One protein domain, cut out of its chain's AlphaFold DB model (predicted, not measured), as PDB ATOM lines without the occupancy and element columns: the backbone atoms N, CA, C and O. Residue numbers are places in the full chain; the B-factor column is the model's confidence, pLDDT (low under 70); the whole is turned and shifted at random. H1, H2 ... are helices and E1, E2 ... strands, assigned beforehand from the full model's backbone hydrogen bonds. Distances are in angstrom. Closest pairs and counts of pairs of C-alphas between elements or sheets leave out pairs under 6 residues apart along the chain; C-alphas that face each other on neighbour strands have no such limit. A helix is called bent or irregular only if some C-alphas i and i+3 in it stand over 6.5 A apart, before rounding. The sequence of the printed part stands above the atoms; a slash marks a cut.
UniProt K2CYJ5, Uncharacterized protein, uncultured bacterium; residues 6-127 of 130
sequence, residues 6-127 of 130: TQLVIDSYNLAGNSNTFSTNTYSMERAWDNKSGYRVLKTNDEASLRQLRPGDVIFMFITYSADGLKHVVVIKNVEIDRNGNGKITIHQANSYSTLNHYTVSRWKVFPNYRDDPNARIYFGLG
ATOM      1  N   THR A   6     -12.804  -0.612  40.246       93.25
ATOM      2  CA  THR A   6     -13.799  -1.673  40.444       93.25
ATOM      3  C   THR A   6     -13.362  -2.707  41.483       93.25
ATOM      4  O   THR A   6     -14.194  -3.163  42.263       93.25
ATOM      5  N   GLN A   7     -12.069  -3.038  41.560       94.25
ATOM      6  CA  GLN A   7     -11.541  -3.934  42.598       94.25
ATOM      7  C   GLN A   7     -11.703  -3.317  43.989       94.25
ATOM      8  O   GLN A   7     -12.188  -3.993  44.889       94.25
ATOM      9  N   LEU A   8     -11.454  -2.008  44.132       95.00
ATOM     10  CA  LEU A   8     -11.742  -1.287  45.375       95.00
ATOM     11  C   LEU A   8     -13.194  -1.452  45.828       95.00
ATOM     12  O   LEU A   8     -13.440  -1.680  47.012       95.00
ATOM     13  N   VAL A   9     -14.155  -1.338  44.912       95.56
ATOM     14  CA  VAL A   9     -15.578  -1.503  45.237       95.56
ATOM     15  C   VAL A   9     -15.885  -2.942  45.654       95.56
ATOM     16  O   VAL A   9     -16.550  -3.148  46.670       95.56
ATOM     17  N   ILE A  10     -15.392  -3.925  44.895       95.25
ATOM     18  CA  ILE A  10     -15.581  -5.354  45.181       95.25
ATOM     19  C   ILE A  10     -15.050  -5.687  46.577       95.25
ATOM     20  O   ILE A  10     -15.798  -6.210  47.404       95.25
ATOM     21  N   ASP A  11     -13.807  -5.312  46.866       94.88
ATOM     22  CA  ASP A  11     -13.153  -5.623  48.134       94.88
ATOM     23  C   ASP A  11     -13.824  -4.895  49.301       94.88
ATOM     24  O   ASP A  11     -14.096  -5.508  50.333       94.88
ATOM     25  N   SER A  12     -14.198  -3.621  49.125       94.31
ATOM     26  CA  SER A  12     -14.904  -2.846  50.159       94.31
ATOM     27  C   SER A  12     -16.233  -3.493  50.558       94.31
ATOM     28  O   SER A  12     -16.561  -3.570  51.743       94.31
ATOM     29  N   TYR A  13     -17.007  -3.982  49.587       94.50
ATOM     30  CA  TYR A  13     -18.289  -4.623  49.872       94.50
ATOM     31  C   TYR A  13     -18.132  -6.042  50.424       94.50
ATOM     32  O   TYR A  13     -18.874  -6.403  51.339       94.50
ATOM     33  N   ASN A  14     -17.156  -6.810  49.931       93.44
ATOM     34  CA  ASN A  14     -16.826  -8.124  50.482       93.44
ATOM     35  C   ASN A  14     -16.430  -8.004  51.964       93.44
ATOM     36  O   ASN A  14     -16.946  -8.749  52.795       93.44
ATOM     37  N   LEU A  15     -15.604  -7.010  52.316       92.56
ATOM     38  CA  LEU A  15     -15.236  -6.699  53.705       92.56
ATOM     39  C   LEU A  15     -16.442  -6.302  54.566       92.56
ATOM     40  O   LEU A  15     -16.488  -6.626  55.750       92.56
ATOM     41  N   ALA A  16     -17.446  -5.648  53.980       91.38
ATOM     42  CA  ALA A  16     -18.703  -5.319  54.656       91.38
ATOM     43  C   ALA A  16     -19.681  -6.514  54.777       91.38
ATOM     44  O   ALA A  16     -20.809  -6.338  55.251       91.38
ATOM     45  N   GLY A  17     -19.279  -7.717  54.348       91.69
ATOM     46  CA  GLY A  17     -20.092  -8.936  54.373       91.69
ATOM     47  C   GLY A  17     -21.064  -9.073  53.198       91.69
ATOM     48  O   GLY A  17     -21.906  -9.968  53.201       91.69
ATOM     49  N   ASN A  18     -20.961  -8.210  52.185       88.44
ATOM     50  CA  ASN A  18     -21.775  -8.271  50.975       88.44
ATOM     51  C   ASN A  18     -20.969  -8.954  49.867       88.44
ATOM     52  O   ASN A  18     -20.267  -8.291  49.105       88.44
ATOM     53  N   SER A  19     -21.051 -10.286  49.804       83.50
ATOM     54  CA  SER A  19     -20.386 -11.059  48.749       83.50
ATOM     55  C   SER A  19     -20.989 -10.738  47.380       83.50
ATOM     56  O   SER A  19     -22.199 -10.887  47.149       83.50
ATOM     57  N   ASN A  20     -20.132 -10.302  46.456       82.62
ATOM     58  CA  ASN A  20     -20.545  -9.805  45.148       82.62
ATOM     59  C   ASN A  20     -19.796 -10.500  44.012       82.62
ATOM     60  O   ASN A  20     -18.600 -10.742  44.096       82.62
ATOM     61  N   THR A  21     -20.489 -10.706  42.895       84.56
ATOM     62  CA  THR A  21     -19.906 -11.154  41.620       84.56
ATOM     63  C   THR A  21     -19.807  -9.992  40.629       84.56
ATOM     64  O   THR A  21     -20.039 -10.159  39.432       84.56
ATOM     65  N   PHE A  22     -19.567  -8.775  41.132       89.19
ATOM     66  CA  PHE A  22     -19.507  -7.593  40.280       89.19
ATOM     67  C   PHE A  22     -18.337  -7.683  39.297       89.19
ATOM     68  O   PHE A  22     -17.255  -8.160  39.627       89.19
ATOM     69  N   SER A  23     -18.573  -7.211  38.072       87.19
ATOM     70  CA  SER A  23     -17.563  -7.194  37.017       87.19
ATOM     71  C   SER A  23     -16.438  -6.209  37.338       87.19
ATOM     72  O   SER A  23     -16.679  -5.141  37.893       87.19
ATOM     73  N   THR A  24     -15.214  -6.509  36.904       87.75
ATOM     74  CA  THR A  24     -14.102  -5.545  36.921       87.75
ATOM     75  C   THR A  24     -14.248  -4.451  35.857       87.75
ATOM     76  O   THR A  24     -13.515  -3.462  35.898       87.75
ATOM     77  N   ASN A  25     -15.212  -4.574  34.940       88.62
ATOM     78  CA  ASN A  25     -15.607  -3.529  34.000       88.62
ATOM     79  C   ASN A  25     -16.693  -2.633  34.619       88.62
ATOM     80  O   ASN A  25     -17.751  -3.122  35.011       88.62
ATOM     81  N   THR A  26     -16.475  -1.315  34.662       88.38
ATOM     82  CA  THR A  26     -17.365  -0.409  35.405       88.38
ATOM     83  C   THR A  26     -18.783  -0.312  34.843       88.38
ATOM     84  O   THR A  26     -19.740  -0.225  35.604       88.38
ATOM     85  N   TYR A  27     -18.945  -0.372  33.518       86.50
ATOM     86  CA  TYR A  27     -20.272  -0.379  32.895       86.50
ATOM     87  C   TYR A  27     -21.054  -1.649  33.247       86.50
ATOM     88  O   TYR A  27     -22.232  -1.598  33.592       86.50
ATOM     89  N   SER A  28     -20.377  -2.794  33.202       89.81
ATOM     90  CA  SER A  28     -20.968  -4.073  33.596       89.81
ATOM     91  C   SER A  28     -21.252  -4.122  35.100       89.81
ATOM     92  O   SER A  28     -22.257  -4.697  35.506       89.81
ATOM     93  N   MET A  29     -20.408  -3.490  35.926       93.00
ATOM     94  CA  MET A  29     -20.645  -3.331  37.361       93.00
ATOM     95  C   MET A  29     -21.904  -2.508  37.633       93.00
ATOM     96  O   MET A  29     -22.730  -2.970  38.407       93.00
ATOM     97  N   GLU A  30     -22.087  -1.347  36.997       93.19
ATOM     98  CA  GLU A  30     -23.295  -0.522  37.171       93.19
ATOM     99  C   GLU A  30     -24.567  -1.294  36.798       93.19
ATOM    100  O   GLU A  30     -25.513  -1.337  37.582       93.19
ATOM    101  N   ARG A  31     -24.567  -2.003  35.662       90.75
ATOM    102  CA  ARG A  31     -25.699  -2.861  35.277       90.75
ATOM    103  C   ARG A  31     -25.947  -4.002  36.260       90.75
ATOM    104  O   ARG A  31     -27.095  -4.315  36.559       90.75
ATOM    105  N   ALA A  32     -24.891  -4.658  36.739       92.31
ATOM    106  CA  ALA A  32     -25.020  -5.717  37.738       92.31
ATOM    107  C   ALA A  32     -25.529  -5.166  39.078       92.31
ATOM    108  O   ALA A  32     -26.276  -5.851  39.769       92.31
ATOM    109  N   TRP A  33     -25.152  -3.934  39.422       93.94
ATOM    110  CA  TRP A  33     -25.620  -3.216  40.602       93.94
ATOM    111  C   TRP A  33     -27.127  -2.979  40.548       93.94
ATOM    112  O   TRP A  33     -27.824  -3.315  41.495       93.94
ATOM    113  N   ASP A  34     -27.633  -2.457  39.429       91.88
ATOM    114  CA  ASP A  34     -29.059  -2.134  39.251       91.88
ATOM    115  C   ASP A  34     -29.954  -3.388  39.270       91.88
ATOM    116  O   ASP A  34     -31.106  -3.336  39.686       91.88
ATOM    117  N   ASN A  35     -29.405  -4.539  38.864       91.88
ATOM    118  CA  ASN A  35     -30.126  -5.815  38.816       91.88
ATOM    119  C   ASN A  35     -29.998  -6.662  40.096       91.88
ATOM    120  O   ASN A  35     -30.602  -7.735  40.183       91.88
ATOM    121  N   LYS A  36     -29.194  -6.246  41.083       91.88
ATOM    122  CA  LYS A  36     -28.963  -7.026  42.307       91.88
ATOM    123  C   LYS A  36     -29.992  -6.656  43.376       91.88
ATOM    124  O   LYS A  36     -30.173  -5.490  43.708       91.88
ATOM    125  N   SER A  37     -30.636  -7.663  43.968       91.62
ATOM    126  CA  SER A  37     -31.616  -7.452  45.045       91.62
ATOM    127  C   SER A  37     -31.023  -6.656  46.211       91.62
ATOM    128  O   SER A  37     -29.944  -6.989  46.705       91.62
ATOM    129  N   GLY A  38     -31.731  -5.609  46.640       92.19
ATOM    130  CA  GLY A  38     -31.309  -4.688  47.701       92.19
ATOM    131  C   GLY A  38     -30.442  -3.517  47.227       92.19
ATOM    132  O   GLY A  38     -30.197  -2.602  48.004       92.19
ATOM    133  N   TYR A  39     -30.015  -3.509  45.966       95.69
ATOM    134  CA  TYR A  39     -29.209  -2.448  45.368       95.69
ATOM    135  C   TYR A  39     -30.077  -1.614  44.424       95.69
ATOM    136  O   TYR A  39     -31.156  -2.037  44.007       95.69
ATOM    137  N   ARG A  40     -29.627  -0.397  44.106       96.06
ATOM    138  CA  ARG A  40     -30.315   0.478  43.146       96.06
ATOM    139  C   ARG A  40     -29.353   1.474  42.525       96.06
ATOM    140  O   ARG A  40     -28.484   1.982  43.233       96.06
ATOM    141  N   VAL A  41     -29.551   1.822  41.258       96.25
ATOM    142  CA  VAL A  41     -28.826   2.928  40.620       96.25
ATOM    143  C   VAL A  41     -29.738   4.142  40.440       96.25
ATOM    144  O   VAL A  41     -30.799   4.070  39.825       96.25
ATOM    145  N   LEU A  42     -29.311   5.291  40.961       96.88
ATOM    146  CA  LEU A  42     -29.934   6.586  40.700       96.88
ATOM    147  C   LEU A  42     -29.239   7.232  39.501       96.88
ATOM    148  O   LEU A  42     -28.030   7.461  39.531       96.88
ATOM    149  N   LYS A  43     -30.000   7.509  38.440       94.00
ATOM    150  CA  LYS A  43     -29.457   7.954  37.143       94.00
ATOM    151  C   LYS A  43     -29.516   9.470  36.928       94.00
ATOM    152  O   LYS A  43     -29.233   9.942  35.827       94.00
ATOM    153  N   THR A  44     -29.868  10.232  37.964       94.44
ATOM    154  CA  THR A  44     -29.930  11.696  37.932       94.44
ATOM    155  C   THR A  44     -28.977  12.314  38.956       94.44
ATOM    156  O   THR A  44     -28.791  11.790  40.048       94.44
ATOM    157  N   ASN A  45     -28.351  13.435  38.586       94.94
ATOM    158  CA  ASN A  45     -27.466  14.228  39.445       94.94
ATOM    159  C   ASN A  45     -28.238  15.447  39.966       94.94
ATOM    160  O   ASN A  45     -28.157  16.528  39.379       94.94
ATOM    161  N   ASP A  46     -29.071  15.224  40.984       96.62
ATOM    162  CA  ASP A  46     -30.030  16.192  41.521       96.62
ATOM    163  C   ASP A  46     -30.292  16.014  43.029       96.62
ATOM    164  O   ASP A  46     -29.814  15.078  43.672       96.62
ATOM    165  N   GLU A  47     -31.094  16.913  43.605       97.62
ATOM    166  CA  GLU A  47     -31.435  16.910  45.032       97.62
ATOM    167  C   GLU A  47     -32.045  15.587  45.497       97.62
ATOM    168  O   GLU A  47     -31.643  15.045  46.531       97.62
ATOM    169  N   ALA A  48     -32.997  15.052  44.728       98.00
ATOM    170  CA  ALA A  48     -33.683  13.813  45.067       98.00
ATOM    171  C   ALA A  48     -32.694  12.651  45.195       98.00
ATOM    172  O   ALA A  48     -32.829  11.824  46.100       98.00
ATOM    173  N   SER A  49     -31.677  12.604  44.334       97.94
ATOM    174  CA  SER A  49     -30.644  11.577  44.392       97.94
ATOM    175  C   SER A  49     -29.626  11.821  45.500       97.94
ATOM    176  O   SER A  49     -29.329  10.911  46.276       97.94
ATOM    177  N   LEU A  50     -29.135  13.053  45.636       97.62
ATOM    178  CA  LEU A  50     -28.092  13.398  46.606       97.62
ATOM    179  C   LEU A  50     -28.558  13.218  48.057       97.62
ATOM    180  O   LEU A  50     -27.768  12.797  48.901       97.62
ATOM    181  N   ARG A  51     -29.843  13.452  48.350       97.69
ATOM    182  CA  ARG A  51     -30.430  13.213  49.683       97.69
ATOM    183  C   ARG A  51     -30.444  11.743  50.104       97.69
ATOM    184  O   ARG A  51     -30.618  11.453  51.285       97.69
ATOM    185  N   GLN A  52     -30.290  10.815  49.163       97.75
ATOM    186  CA  GLN A  52     -30.306   9.379  49.442       97.75
ATOM    187  C   GLN A  52     -28.914   8.803  49.711       97.75
ATOM    188  O   GLN A  52     -28.825   7.665  50.182       97.75
ATOM    189  N   LEU A  53     -27.854   9.558  49.405       97.75
ATOM    190  CA  LEU A  53     -26.474   9.097  49.508       97.75
ATOM    191  C   LEU A  53     -26.034   8.948  50.961       97.75
ATOM    192  O   LEU A  53     -26.357   9.768  51.822       97.75
ATOM    193  N   ARG A  54     -25.256   7.900  51.223       96.75
ATOM    194  CA  ARG A  54     -24.654   7.599  52.524       96.75
ATOM    195  C   ARG A  54     -23.224   7.079  52.339       96.75
ATOM    196  O   ARG A  54     -22.887   6.590  51.258       96.75
ATOM    197  N   PRO A  55     -22.380   7.135  53.385       97.50
ATOM    198  CA  PRO A  55     -21.127   6.387  53.403       97.50
ATOM    199  C   PRO A  55     -21.329   4.918  52.996       97.50
ATOM    200  O   PRO A  55     -22.267   4.269  53.458       97.50
ATOM    201  N   GLY A  56     -20.458   4.412  52.123       96.94
ATOM    202  CA  GLY A  56     -20.514   3.065  51.548       96.94
ATOM    203  C   GLY A  56     -21.209   2.971  50.185       96.94
ATOM    204  O   GLY A  56     -20.931   2.031  49.441       96.94
ATOM    205  N   ASP A  57     -22.053   3.938  49.810       98.06
ATOM    206  CA  ASP A  57     -22.595   4.022  48.445       98.06
ATOM    207  C   ASP A  57     -21.479   4.326  47.430       98.06
ATOM    208  O   ASP A  57     -20.363   4.694  47.805       98.06
ATOM    209  N   VAL A  58     -21.758   4.178  46.136       97.12
ATOM    210  CA  VAL A  58     -20.770   4.416  45.073       97.12
ATOM    211  C   VAL A  58     -21.220   5.490  44.090       97.12
ATOM    212  O   VAL A  58     -22.413   5.695  43.867       97.12
ATOM    213  N   ILE A  59     -20.253   6.159  43.467       95.62
ATOM    214  CA  ILE A  59     -20.487   7.085  42.354       95.62
ATOM    215  C   ILE A  59     -19.874   6.475  41.098       95.62
ATOM    216  O   ILE A  59     -18.665   6.250  41.049       95.62
ATOM    217  N   PHE A  60     -20.705   6.228  40.089       93.06
ATOM    218  CA  PHE A  60     -20.284   5.825  38.752       93.06
ATOM    219  C   PHE A  60     -20.161   7.066  37.866       93.06
ATOM    220  O   PHE A  60     -21.110   7.846  37.748       93.06
ATOM    221  N   MET A  61     -19.011   7.243  37.219       88.88
ATOM    222  CA  MET A  61     -18.747   8.386  36.343       88.88
ATOM    223  C   MET A  61     -18.615   7.942  34.896       88.88
ATOM    224  O   MET A  61     -17.869   7.025  34.588       88.88
ATOM    225  N   PHE A  62     -19.302   8.620  33.986       79.44
ATOM    226  CA  PHE A  62     -19.307   8.294  32.568       79.44
ATOM    227  C   PHE A  62     -18.715   9.445  31.772       79.44
ATOM    228  O   PHE A  62     -19.391  10.443  31.541       79.44
ATOM    229  N   ILE A  63     -17.472   9.268  31.327       71.62
ATOM    230  CA  ILE A  63     -16.757  10.227  30.485       71.62
ATOM    231  C   ILE A  63     -17.265  10.097  29.041       71.62
ATOM    232  O   ILE A  63     -17.404   8.988  28.516       71.62
ATOM    233  N   THR A  64     -17.570  11.225  28.410       57.12
ATOM    234  CA  THR A  64     -18.199  11.330  27.085       57.12
ATOM    235  C   THR A  64     -17.250  11.059  25.913       57.12
ATOM    236  O   THR A  64     -17.728  10.643  24.861       57.12
ATOM    237  N   TYR A  65     -15.930  11.198  26.090       55.38
ATOM    238  CA  TYR A  65     -14.950  11.159  24.985       55.38
ATOM    239  C   TYR A  65     -14.120   9.871  24.848       55.38
ATOM    240  O   TYR A  65     -13.266   9.795  23.970       55.38
ATOM    241  N   SER A  66     -14.333   8.843  25.677       52.69
ATOM    242  CA  SER A  66     -13.576   7.584  25.538       52.69
ATOM    243  C   SER A  66     -14.347   6.553  24.710       52.69
ATOM    244  O   SER A  66     -15.466   6.191  25.078       52.69
ATOM    245  N   ALA A  67     -13.734   6.064  23.624       48.50
ATOM    246  CA  ALA A  67     -14.282   5.010  22.759       48.50
ATOM    247  C   ALA A  67     -14.582   3.709  23.535       48.50
ATOM    248  O   ALA A  67     -15.563   3.030  23.243       48.50
ATOM    249  N   ASP A  68     -13.808   3.447  24.596       50.12
ATOM    250  CA  ASP A  68     -13.956   2.278  25.475       50.12
ATOM    251  C   ASP A  68     -14.766   2.579  26.754       50.12
ATOM    252  O   ASP A  68     -15.025   1.689  27.568       50.12
ATOM    253  N   GLY A  69     -15.175   3.836  26.961       51.28
ATOM    254  CA  GLY A  69     -15.998   4.239  28.099       51.28
ATOM    255  C   GLY A  69     -15.326   4.042  29.463       51.28
ATOM    256  O   GLY A  69     -15.978   3.487  30.345       51.28
ATOM    257  N   LEU A  70     -14.066   4.450  29.667       56.00
ATOM    258  CA  LEU A  70     -13.397   4.331  30.973       56.00
ATOM    259  C   LEU A  70     -14.151   5.157  32.029       56.00
ATOM    260  O   LEU A  70     -14.108   6.383  32.064       56.00
ATOM    261  N   LYS A  71     -14.906   4.435  32.863       75.31
ATOM    262  CA  LYS A  71     -16.104   4.908  33.571       75.31
ATOM    263  C   LYS A  71     -15.949   4.943  35.087       75.31
ATOM    264  O   LYS A  71     -16.801   4.444  35.800       75.31
ATOM    265  N   HIS A  72     -14.814   5.439  35.563       88.19
ATOM    266  CA  HIS A  72     -14.350   5.391  36.954       88.19
ATOM    267  C   HIS A  72     -15.452   5.289  38.034       88.19
ATOM    268  O   HIS A  72     -16.459   5.997  37.995       88.19
ATOM    269  N   VAL A  73     -15.252   4.406  39.014       92.50
ATOM    270  CA  VAL A  73     -16.169   4.224  40.148       92.50
ATOM    271  C   VAL A  73     -15.440   4.495  41.451       92.50
ATOM    272  O   VAL A  73     -14.277   4.132  41.619       92.50
ATOM    273  N   VAL A  74     -16.122   5.151  42.381       94.69
ATOM    274  CA  VAL A  74     -15.549   5.541  43.671       94.69
ATOM    275  C   VAL A  74     -16.506   5.194  44.799       94.69
ATOM    276  O   VAL A  74     -17.721   5.205  44.604       94.69
ATOM    277  N   VAL A  75     -15.964   4.895  45.978       97.25
ATOM    278  CA  VAL A  75     -16.748   4.596  47.184       97.25
ATOM    279  C   VAL A  75     -16.903   5.875  48.000       97.25
ATOM    280  O   VAL A  75     -15.922   6.559  48.286       97.25
ATOM    281  N   ILE A  76     -18.125   6.208  48.398       98.12
ATOM    282  CA  ILE A  76     -18.425   7.371  49.231       98.12
ATOM    283  C   ILE A  76     -17.944   7.096  50.655       98.12
ATOM    284  O   ILE A  76     -18.408   6.174  51.321       98.12
ATOM    285  N   LYS A  77     -17.033   7.936  51.143       97.81
ATOM    286  CA  LYS A  77     -16.590   7.945  52.541       97.81
ATOM    287  C   LYS A  77     -17.495   8.815  53.405       97.81
ATOM    288  O   LYS A  77     -17.834   8.431  54.517       97.81
ATOM    289  N   ASN A  78     -17.833  10.009  52.918       98.31
ATOM    290  CA  ASN A  78     -18.617  10.989  53.665       98.31
ATOM    291  C   ASN A  78     -19.432  11.882  52.726       98.31
ATOM    292  O   ASN A  78     -18.962  12.197  51.632       98.31
ATOM    293  N   VAL A  79     -20.603  12.329  53.176       98.31
ATOM    294  CA  VAL A  79     -21.484  13.253  52.446       98.31
ATOM    295  C   VAL A  79     -21.757  14.461  53.335       98.31
ATOM    296  O   VAL A  79     -22.383  14.333  54.382       98.31
ATOM    297  N   GLU A  80     -21.292  15.636  52.916       98.25
ATOM    298  CA  GLU A  80     -21.463  16.901  53.634       98.25
ATOM    299  C   GLU A  80     -22.110  17.905  52.681       98.25
ATOM    300  O   GLU A  80     -21.416  18.562  51.909       98.25
ATOM    301  N   ILE A  81     -23.441  17.990  52.695       98.06
ATOM    302  CA  ILE A  81     -24.213  18.902  51.840       98.06
ATOM    303  C   ILE A  81     -25.115  19.745  52.740       98.06
ATOM    304  O   ILE A  81     -25.868  19.211  53.557       98.06
ATOM    305  N   ASP A  82     -25.014  21.064  52.614       97.94
ATOM    306  CA  ASP A  82     -25.819  22.019  53.365       97.94
ATOM    307  C   ASP A  82     -27.273  22.080  52.858       97.94
ATOM    308  O   ASP A  82     -27.665  21.457  51.868       97.94
ATOM    309  N   ARG A  83     -28.112  22.866  53.541       97.00
ATOM    310  CA  ARG A  83     -29.525  23.033  53.157       97.00
ATOM    311  C   ARG A  83     -29.717  23.722  51.801       97.00
ATOM    312  O   ARG A  83     -30.789  23.588  51.222       97.00
ATOM    313  N   ASN A  84     -28.701  24.424  51.302       97.50
ATOM    314  CA  ASN A  84     -28.706  25.107  50.011       97.50
ATOM    315  C   ASN A  84     -28.207  24.199  48.870       97.50
ATOM    316  O   ASN A  84     -28.123  24.643  47.722       97.50
ATOM    317  N   GLY A  85     -27.861  22.943  49.168       97.12
ATOM    318  CA  GLY A  85     -27.347  21.991  48.193       97.12
ATOM    319  C   GLY A  85     -25.879  22.203  47.837       97.12
ATOM    320  O   GLY A  85     -25.470  21.788  46.754       97.12
ATOM    321  N   ASN A  86     -25.092  22.858  48.693       98.12
ATOM    322  CA  ASN A  86     -23.658  23.060  48.493       98.12
ATOM    323  C   ASN A  86     -22.845  22.252  49.503       98.12
ATOM    324  O   ASN A  86     -23.278  22.023  50.629       98.12
ATOM    325  N   GLY A  87     -21.642  21.840  49.119       97.50
ATOM    326  CA  GLY A  87     -20.733  21.148  50.024       97.50
ATOM    327  C   GLY A  87     -19.773  20.225  49.295       97.50
ATOM    328  O   GLY A  87     -19.254  20.570  48.231       97.50
ATOM    329  N   LYS A  88     -19.512  19.053  49.872       97.12
ATOM    330  CA  LYS A  88     -18.569  18.078  49.322       97.12
ATOM    331  C   LYS A  88     -18.967  16.638  49.626       97.12
ATOM    332  O   LYS A  88     -19.557  16.331  50.660       97.12
ATOM    333  N   ILE A  89     -18.563  15.735  48.743       97.88
ATOM    334  CA  ILE A  89     -18.608  14.289  48.972       97.88
ATOM    335  C   ILE A  89     -17.172  13.794  49.022       97.88
ATOM    336  O   ILE A  89     -16.444  13.913  48.040       97.88
ATOM    337  N   THR A  90     -16.755  13.247  50.159       97.56
ATOM    338  CA  THR A  90     -15.429  12.634  50.302       97.56
ATOM    339  C   THR A  90     -15.489  11.200  49.794       97.56
ATOM    340  O   THR A  90     -16.414  10.464  50.137       97.56
ATOM    341  N   ILE A  91     -14.496  10.791  49.009       96.44
ATOM    342  CA  ILE A  91     -14.475   9.513  48.297       96.44
ATOM    343  C   ILE A  91     -13.166   8.748  48.503       96.44
ATOM    344  O   ILE A  91     -12.088   9.339  48.612       96.44
ATOM    345  N   HIS A  92     -13.274   7.425  48.487       95.94
ATOM    346  CA  HIS A  92     -12.169   6.500  48.283       95.94
ATOM    347  C   HIS A  92     -12.127   6.057  46.822       95.94
ATOM    348  O   HIS A  92     -13.155   5.708  46.236       95.94
ATOM    349  N   GLN A  93     -10.934   6.051  46.237       92.19
ATOM    350  CA  GLN A  93     -10.727   5.652  44.849       92.19
ATOM    351  C   GLN A  93      -9.406   4.898  44.667       92.19
ATOM    352  O   GLN A  93      -8.481   5.033  45.463       92.19
ATOM    353  N   ALA A  94      -9.325   4.109  43.602       91.31
ATOM    354  CA  ALA A  94      -8.111   3.423  43.168       91.31
ATOM    355  C   ALA A  94      -7.817   3.763  41.703       91.31
ATOM    356  O   ALA A  94      -8.671   4.325  41.018       91.31
ATOM    357  N   ASN A  95      -6.609   3.443  41.233       85.81
ATOM    358  CA  ASN A  95      -6.129   3.807  39.897       85.81
ATOM    359  C   ASN A  95      -6.186   5.330  39.616       85.81
ATOM    360  O   ASN A  95      -6.549   5.767  38.527       85.81
ATOM    361  N   SER A  96      -5.865   6.141  40.629       80.94
ATOM    362  CA  SER A  96      -5.787   7.607  40.560       80.94
ATOM    363  C   SER A  96      -4.595   8.104  41.389       80.94
ATOM    364  O   SER A  96      -4.084   7.366  42.228       80.94
ATOM    365  N   TYR A  97      -4.173   9.358  41.193       79.12
ATOM    366  CA  TYR A  97      -3.040   9.968  41.907       79.12
ATOM    367  C   TYR A  97      -3.218  10.034  43.432       79.12
ATOM    368  O   TYR A  97      -2.233  10.081  44.161       79.12
ATOM    369  N   SER A  98      -4.463  10.047  43.918       85.69
ATOM    370  CA  SER A  98      -4.780  10.025  45.349       85.69
ATOM    371  C   SER A  98      -5.878   9.015  45.649       85.69
ATOM    372  O   SER A  98      -6.893   8.977  44.949       85.69
ATOM    373  N   THR A  99      -5.702   8.250  46.727       90.88
ATOM    374  CA  THR A  99      -6.674   7.261  47.218       90.88
ATOM    375  C   THR A  99      -7.843   7.885  47.975       90.88
ATOM    376  O   THR A  99      -8.916   7.285  48.051       90.88
ATOM    377  N   LEU A 100      -7.656   9.092  48.515       94.00
ATOM    378  CA  LEU A 100      -8.677   9.888  49.188       94.00
ATOM    379  C   LEU A 100      -8.829  11.220  48.454       94.00
ATOM    380  O   LEU A 100      -7.856  11.948  48.249       94.00
ATOM    381  N   ASN A 101     -10.050  11.549  48.055       92.56
ATOM    382  CA  ASN A 101     -10.348  12.806  47.376       92.56
ATOM    383  C   ASN A 101     -11.743  13.297  47.780       92.56
ATOM    384  O   ASN A 101     -12.429  12.662  48.581       92.56
ATOM    385  N   HIS A 102     -12.171  14.424  47.233       93.94
ATOM    386  CA  HIS A 102     -13.533  14.907  47.363       93.94
ATOM    387  C   HIS A 102     -14.061  15.406  46.021       93.94
ATOM    388  O   HIS A 102     -13.290  15.843  45.169       93.94
ATOM    389  N   TYR A 103     -15.377  15.351  45.854       93.62
ATOM    390  CA  TYR A 103     -16.102  16.054  44.802       93.62
ATOM    391  C   TYR A 103     -16.854  17.226  45.394       93.62
ATOM    392  O   TYR A 103     -17.414  17.124  46.488       93.62
ATOM    393  N   THR A 104     -16.866  18.330  44.659       94.81
ATOM    394  CA  THR A 104     -17.624  19.517  45.032       94.81
ATOM    395  C   THR A 104     -19.092  19.282  44.718       94.81
ATOM    396  O   THR A 104     -19.435  18.745  43.664       94.81
ATOM    397  N   VAL A 105     -19.966  19.699  45.625       96.12
ATOM    398  CA  VAL A 105     -21.407  19.749  45.396       96.12
ATOM    399  C   VAL A 105     -21.822  21.210  45.350       96.12
ATOM    400  O   VAL A 105     -21.481  21.980  46.247       96.12
ATOM    401  N   SER A 106     -22.543  21.602  44.306       96.06
ATOM    402  CA  SER A 106     -23.117  22.942  44.190       96.06
ATOM    403  C   SER A 106     -24.518  22.853  43.611       96.06
ATOM    404  O   SER A 106     -24.733  22.165  42.610       96.06
ATOM    405  N   ARG A 107     -25.480  23.523  44.254       96.50
ATOM    406  CA  ARG A 107     -26.904  23.511  43.869       96.50
ATOM    407  C   ARG A 107     -27.433  22.099  43.587       96.50
ATOM    408  O   ARG A 107     -28.049  21.855  42.550       96.50
ATOM    409  N   TRP A 108     -27.143  21.169  44.497       96.19
ATOM    410  CA  TRP A 108     -27.538  19.762  44.408       96.19
ATOM    411  C   TRP A 108     -27.004  19.010  43.182       96.19
ATOM    412  O   TRP A 108     -27.599  18.028  42.743       96.19
ATOM    413  N   LYS A 109     -25.860  19.438  42.645       95.12
ATOM    414  CA  LYS A 109     -25.133  18.724  41.595       95.12
ATOM    415  C   LYS A 109     -23.723  18.403  42.051       95.12
ATOM    416  O   LYS A 109     -23.025  19.272  42.570       95.12
ATOM    417  N   VAL A 110     -23.306  17.160  41.842       93.31
ATOM    418  CA  VAL A 110     -21.925  16.711  42.042       93.31
ATOM    419  C   VAL A 110     -21.090  17.100  40.829       93.31
ATOM    420  O   VAL A 110     -21.461  16.787  39.698       93.31
ATOM    421  N   PHE A 111     -19.948  17.730  41.087       89.75
ATOM    422  CA  PHE A 111     -18.938  18.092  40.103       89.75
ATOM    423  C   PHE A 111     -17.660  17.308  40.421       89.75
ATOM    424  O   PHE A 111     -16.967  17.632  41.394       89.75
ATOM    425  N   PRO A 112     -17.356  16.237  39.667       83.00
ATOM    426  CA  PRO A 112     -16.117  15.507  39.865       83.00
ATOM    427  C   PRO A 112     -14.923  16.398  39.509       83.00
ATOM    428  O   PRO A 112     -14.957  17.146  38.537       83.00
ATOM    429  N   ASN A 113     -13.825  16.267  40.256       71.38
ATOM    430  CA  ASN A 113     -12.560  16.964  39.983       71.38
ATOM    431  C   ASN A 113     -11.799  16.352  38.783       71.38
ATOM    432  O   ASN A 113     -10.572  16.253  38.798       71.38
ATOM    433  N   TYR A 114     -12.522  15.882  37.765       63.94
ATOM    434  CA  TYR A 114     -11.956  15.283  36.563       63.94
ATOM    435  C   TYR A 114     -11.772  16.375  35.511       63.94
ATOM    436  O   TYR A 114     -12.746  16.942  35.021       63.94
ATOM    437  N   ARG A 115     -10.513  16.685  35.178       55.22
ATOM    438  CA  ARG A 115     -10.168  17.746  34.214       55.22
ATOM    439  C   ARG A 115     -10.703  17.483  32.803       55.22
ATOM    440  O   ARG A 115     -10.882  18.435  32.054       55.22
ATOM    441  N   ASP A 116     -10.974  16.223  32.473       55.44
ATOM    442  CA  ASP A 116     -11.166  15.799  31.086       55.44
ATOM    443  C   ASP A 116     -12.635  15.771  30.634       55.44
ATOM    444  O   ASP A 116     -12.894  15.659  29.437       55.44
ATOM    445  N   ASP A 117     -13.610  15.887  31.549       64.25
ATOM    446  CA  ASP A 117     -15.026  15.975  31.166       64.25
ATOM    447  C   ASP A 117     -15.910  16.654  32.233       64.25
ATOM    448  O   ASP A 117     -16.435  15.988  33.132       64.25
ATOM    449  N   PRO A 118     -16.148  17.973  32.120       61.50
ATOM    450  CA  PRO A 118     -17.069  18.688  33.003       61.50
ATOM    451  C   PRO A 118     -18.541  18.271  32.815       61.50
ATOM    452  O   PRO A 118     -19.380  18.626  33.641       61.50
ATOM    453  N   ASN A 119     -18.860  17.517  31.756       65.06
ATOM    454  CA  ASN A 119     -20.194  17.008  31.438       65.06
ATOM    455  C   ASN A 119     -20.327  15.500  31.699       65.06
ATOM    456  O   ASN A 119     -21.288  14.880  31.225       65.06
ATOM    457  N   ALA A 120     -19.391  14.900  32.444       75.50
ATOM    458  CA  ALA A 120     -19.448  13.485  32.772       75.50
ATOM    459  C   ALA A 120     -20.813  13.143  33.387       75.50
ATOM    460  O   ALA A 120     -21.275  13.793  34.331       75.50
ATOM    461  N   ARG A 121     -21.479  12.108  32.861       84.88
ATOM    462  CA  ARG A 121     -22.742  11.654  33.460       84.88
ATOM    463  C   ARG A 121     -22.420  10.970  34.780       84.88
ATOM    464  O   ARG A 121     -21.528  10.125  34.835       84.88
ATOM    465  N   ILE A 122     -23.149  11.335  35.826       90.81
ATOM    466  CA  ILE A 122     -22.966  10.810  37.177       90.81
ATOM    467  C   ILE A 122     -24.172   9.967  37.537       90.81
ATOM    468  O   ILE A 122     -25.288  10.486  37.523       90.81
ATOM    469  N   TYR A 123     -23.933   8.706  37.890       94.19
ATOM    470  CA  TYR A 123     -24.928   7.837  38.511       94.19
ATOM    471  C   TYR A 123     -24.481   7.455  39.919       94.19
ATOM    472  O   TYR A 123     -23.285   7.379  40.210       94.19
ATOM    473  N   PHE A 124     -25.445   7.176  40.785       96.94
ATOM    474  CA  PHE A 124     -25.187   6.789  42.167       96.94
ATOM    475  C   PHE A 124     -25.661   5.364  42.415       96.94
ATOM    476  O   PHE A 124     -26.850   5.076  42.297       96.94
ATOM    477  N   GLY A 125     -24.738   4.472  42.760       97.06
ATOM    478  CA  GLY A 125     -25.062   3.116  43.183       97.06
ATOM    479  C   GLY A 125     -25.334   3.091  44.680       97.06
ATOM    480  O   GLY A 125     -24.415   3.242  45.483       97.06
ATOM    481  N   LEU A 126     -26.589   2.888  45.061       97.56
ATOM    482  CA  LEU A 126     -26.970   2.682  46.451       97.56
ATOM    483  C   LEU A 126     -26.685   1.231  46.832       97.56
ATOM    484  O   LEU A 126     -27.156   0.311  46.152       97.56
ATOM    485  N   GLY A 127     -25.913   1.035  47.897       94.69
ATOM    486  CA  GLY A 127     -25.682  -0.287  48.475       94.69
ATOM    487  C   GLY A 127     -26.905  -0.814  49.240       94.69
ATOM    488  O   GLY A 127     -27.849  -0.056  49.503       94.69
TER     489      GLY A 127
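Overview. This is residues 6 to 127 of the 130 residues of an uncharacterized protein of uncultured bacterium (UniProt K2CYJ5). One antiparallel sheet of seven strands curls like part of a barrel and folds back on itself, with the leaf E1, E7, E2 and E3 facing the smaller leaf E5 and E6 across the hinge strand E4. Two helices lie outside the curl: H2 packs on E7 and E2, on the side away from E5 and E6, and H1 only grazes the sheet near E3, while the short H3 sits where E6 comes near E7. The printed part has 122 residues, with three named helices and seven named strands in the order H1, H2, E1, H3, E2, E3, E4, E5, E6, E7; across the sheet the order is E1, E7, E2, E3, E4, E5, E6. The class is mixed, helices and strands, and the whole is compact, with a radius of gyration of the C-alphas of 13.5 A and spans of 38 by 32 by 26 A.

Arrangement. Start at H1, residues 6 to 15; its residues 6 to 13 only graze the sheet, and its closest approach to E3, residues 73 to 81, is between the C-alphas of Thr 6 and Val 73, 6.4 A apart. Next comes H2, residues 26 to 34, close to H1 but not clearly touching it: their closest C-alphas, Thr 6 and Thr 26, are 6.3 A apart. H2 lies over E7, residues 121 to 126, and E2, residues 58 to 62, at a height over the sheet of 8.8 A. It runs slantwise to the strands, at 51 degrees to E2 on the local plane; its closest C-alphas with E2 are Glu 30 and Phe 60, 7.2 A apart. Then look at E1, residues 40 to 42, an edge strand antiparallel to E7, with N 42 and O 124 within hydrogen-bond range at 2.8 A. H3, residues 47 to 50, is on the sheet but over none of its strands. E1, H3 and E2 form a split strand-helix-strand unit, two strands running the same way with E7 between them, and its crossover is right-handed. E7 and E2 are antiparallel, with N 60 and O 123 at 2.8 A. From E2 a meander begins, each strand the antiparallel neighbour of the one before: E2, E3, then E4, residues 87 to 92, E5, residues 100 to 106, and E6, residues 109 to 111. Each step is a hairpin, with N 59 and O 74 at 2.9 A, N 77 and O 90 at 2.8 A, N 89 and O 103 at 2.9 A, and N 111 and O 104 at 2.8 A. E3 bends by 75 degrees at residue 77. In the folded sheet, one sheet bent back on itself into two leaves, E1, E7, E2 and E3 face E5 and E6 with 14 pairs of C-alphas within 11 A, and E4 is the hinge. Every O i to N i+4 pair is within hydrogen-bond range in H1 and H2; H3 is too short for one.

Along the chain. Find C-alpha 6 at (-13.799, -1.673, 40.444), where H1 begins its 14.3 A; H2 spans 12.4 A. E3 runs 20.4 A to C-alpha 81 at (-24.213, 18.902, 51.840). E4 covers 17.1 A, E5 20.1 A and E2 13.2 A, while E1, H3 and E6 are shorter. E7 covers 16.3 A and ends at C-alpha 126, (-26.970, 2.682, 46.451).

Size, cuts and confidence. The C-alphas farthest apart, Ala 67 and Arg 83, are 38.5 A from each other. The printed part has no cut, and no link between named elements is long. Check the B-factor column for the model's confidence: the mean pLDDT of the printed part is 88.8, and residues 64 to 70 and 114 to 119 are under 70.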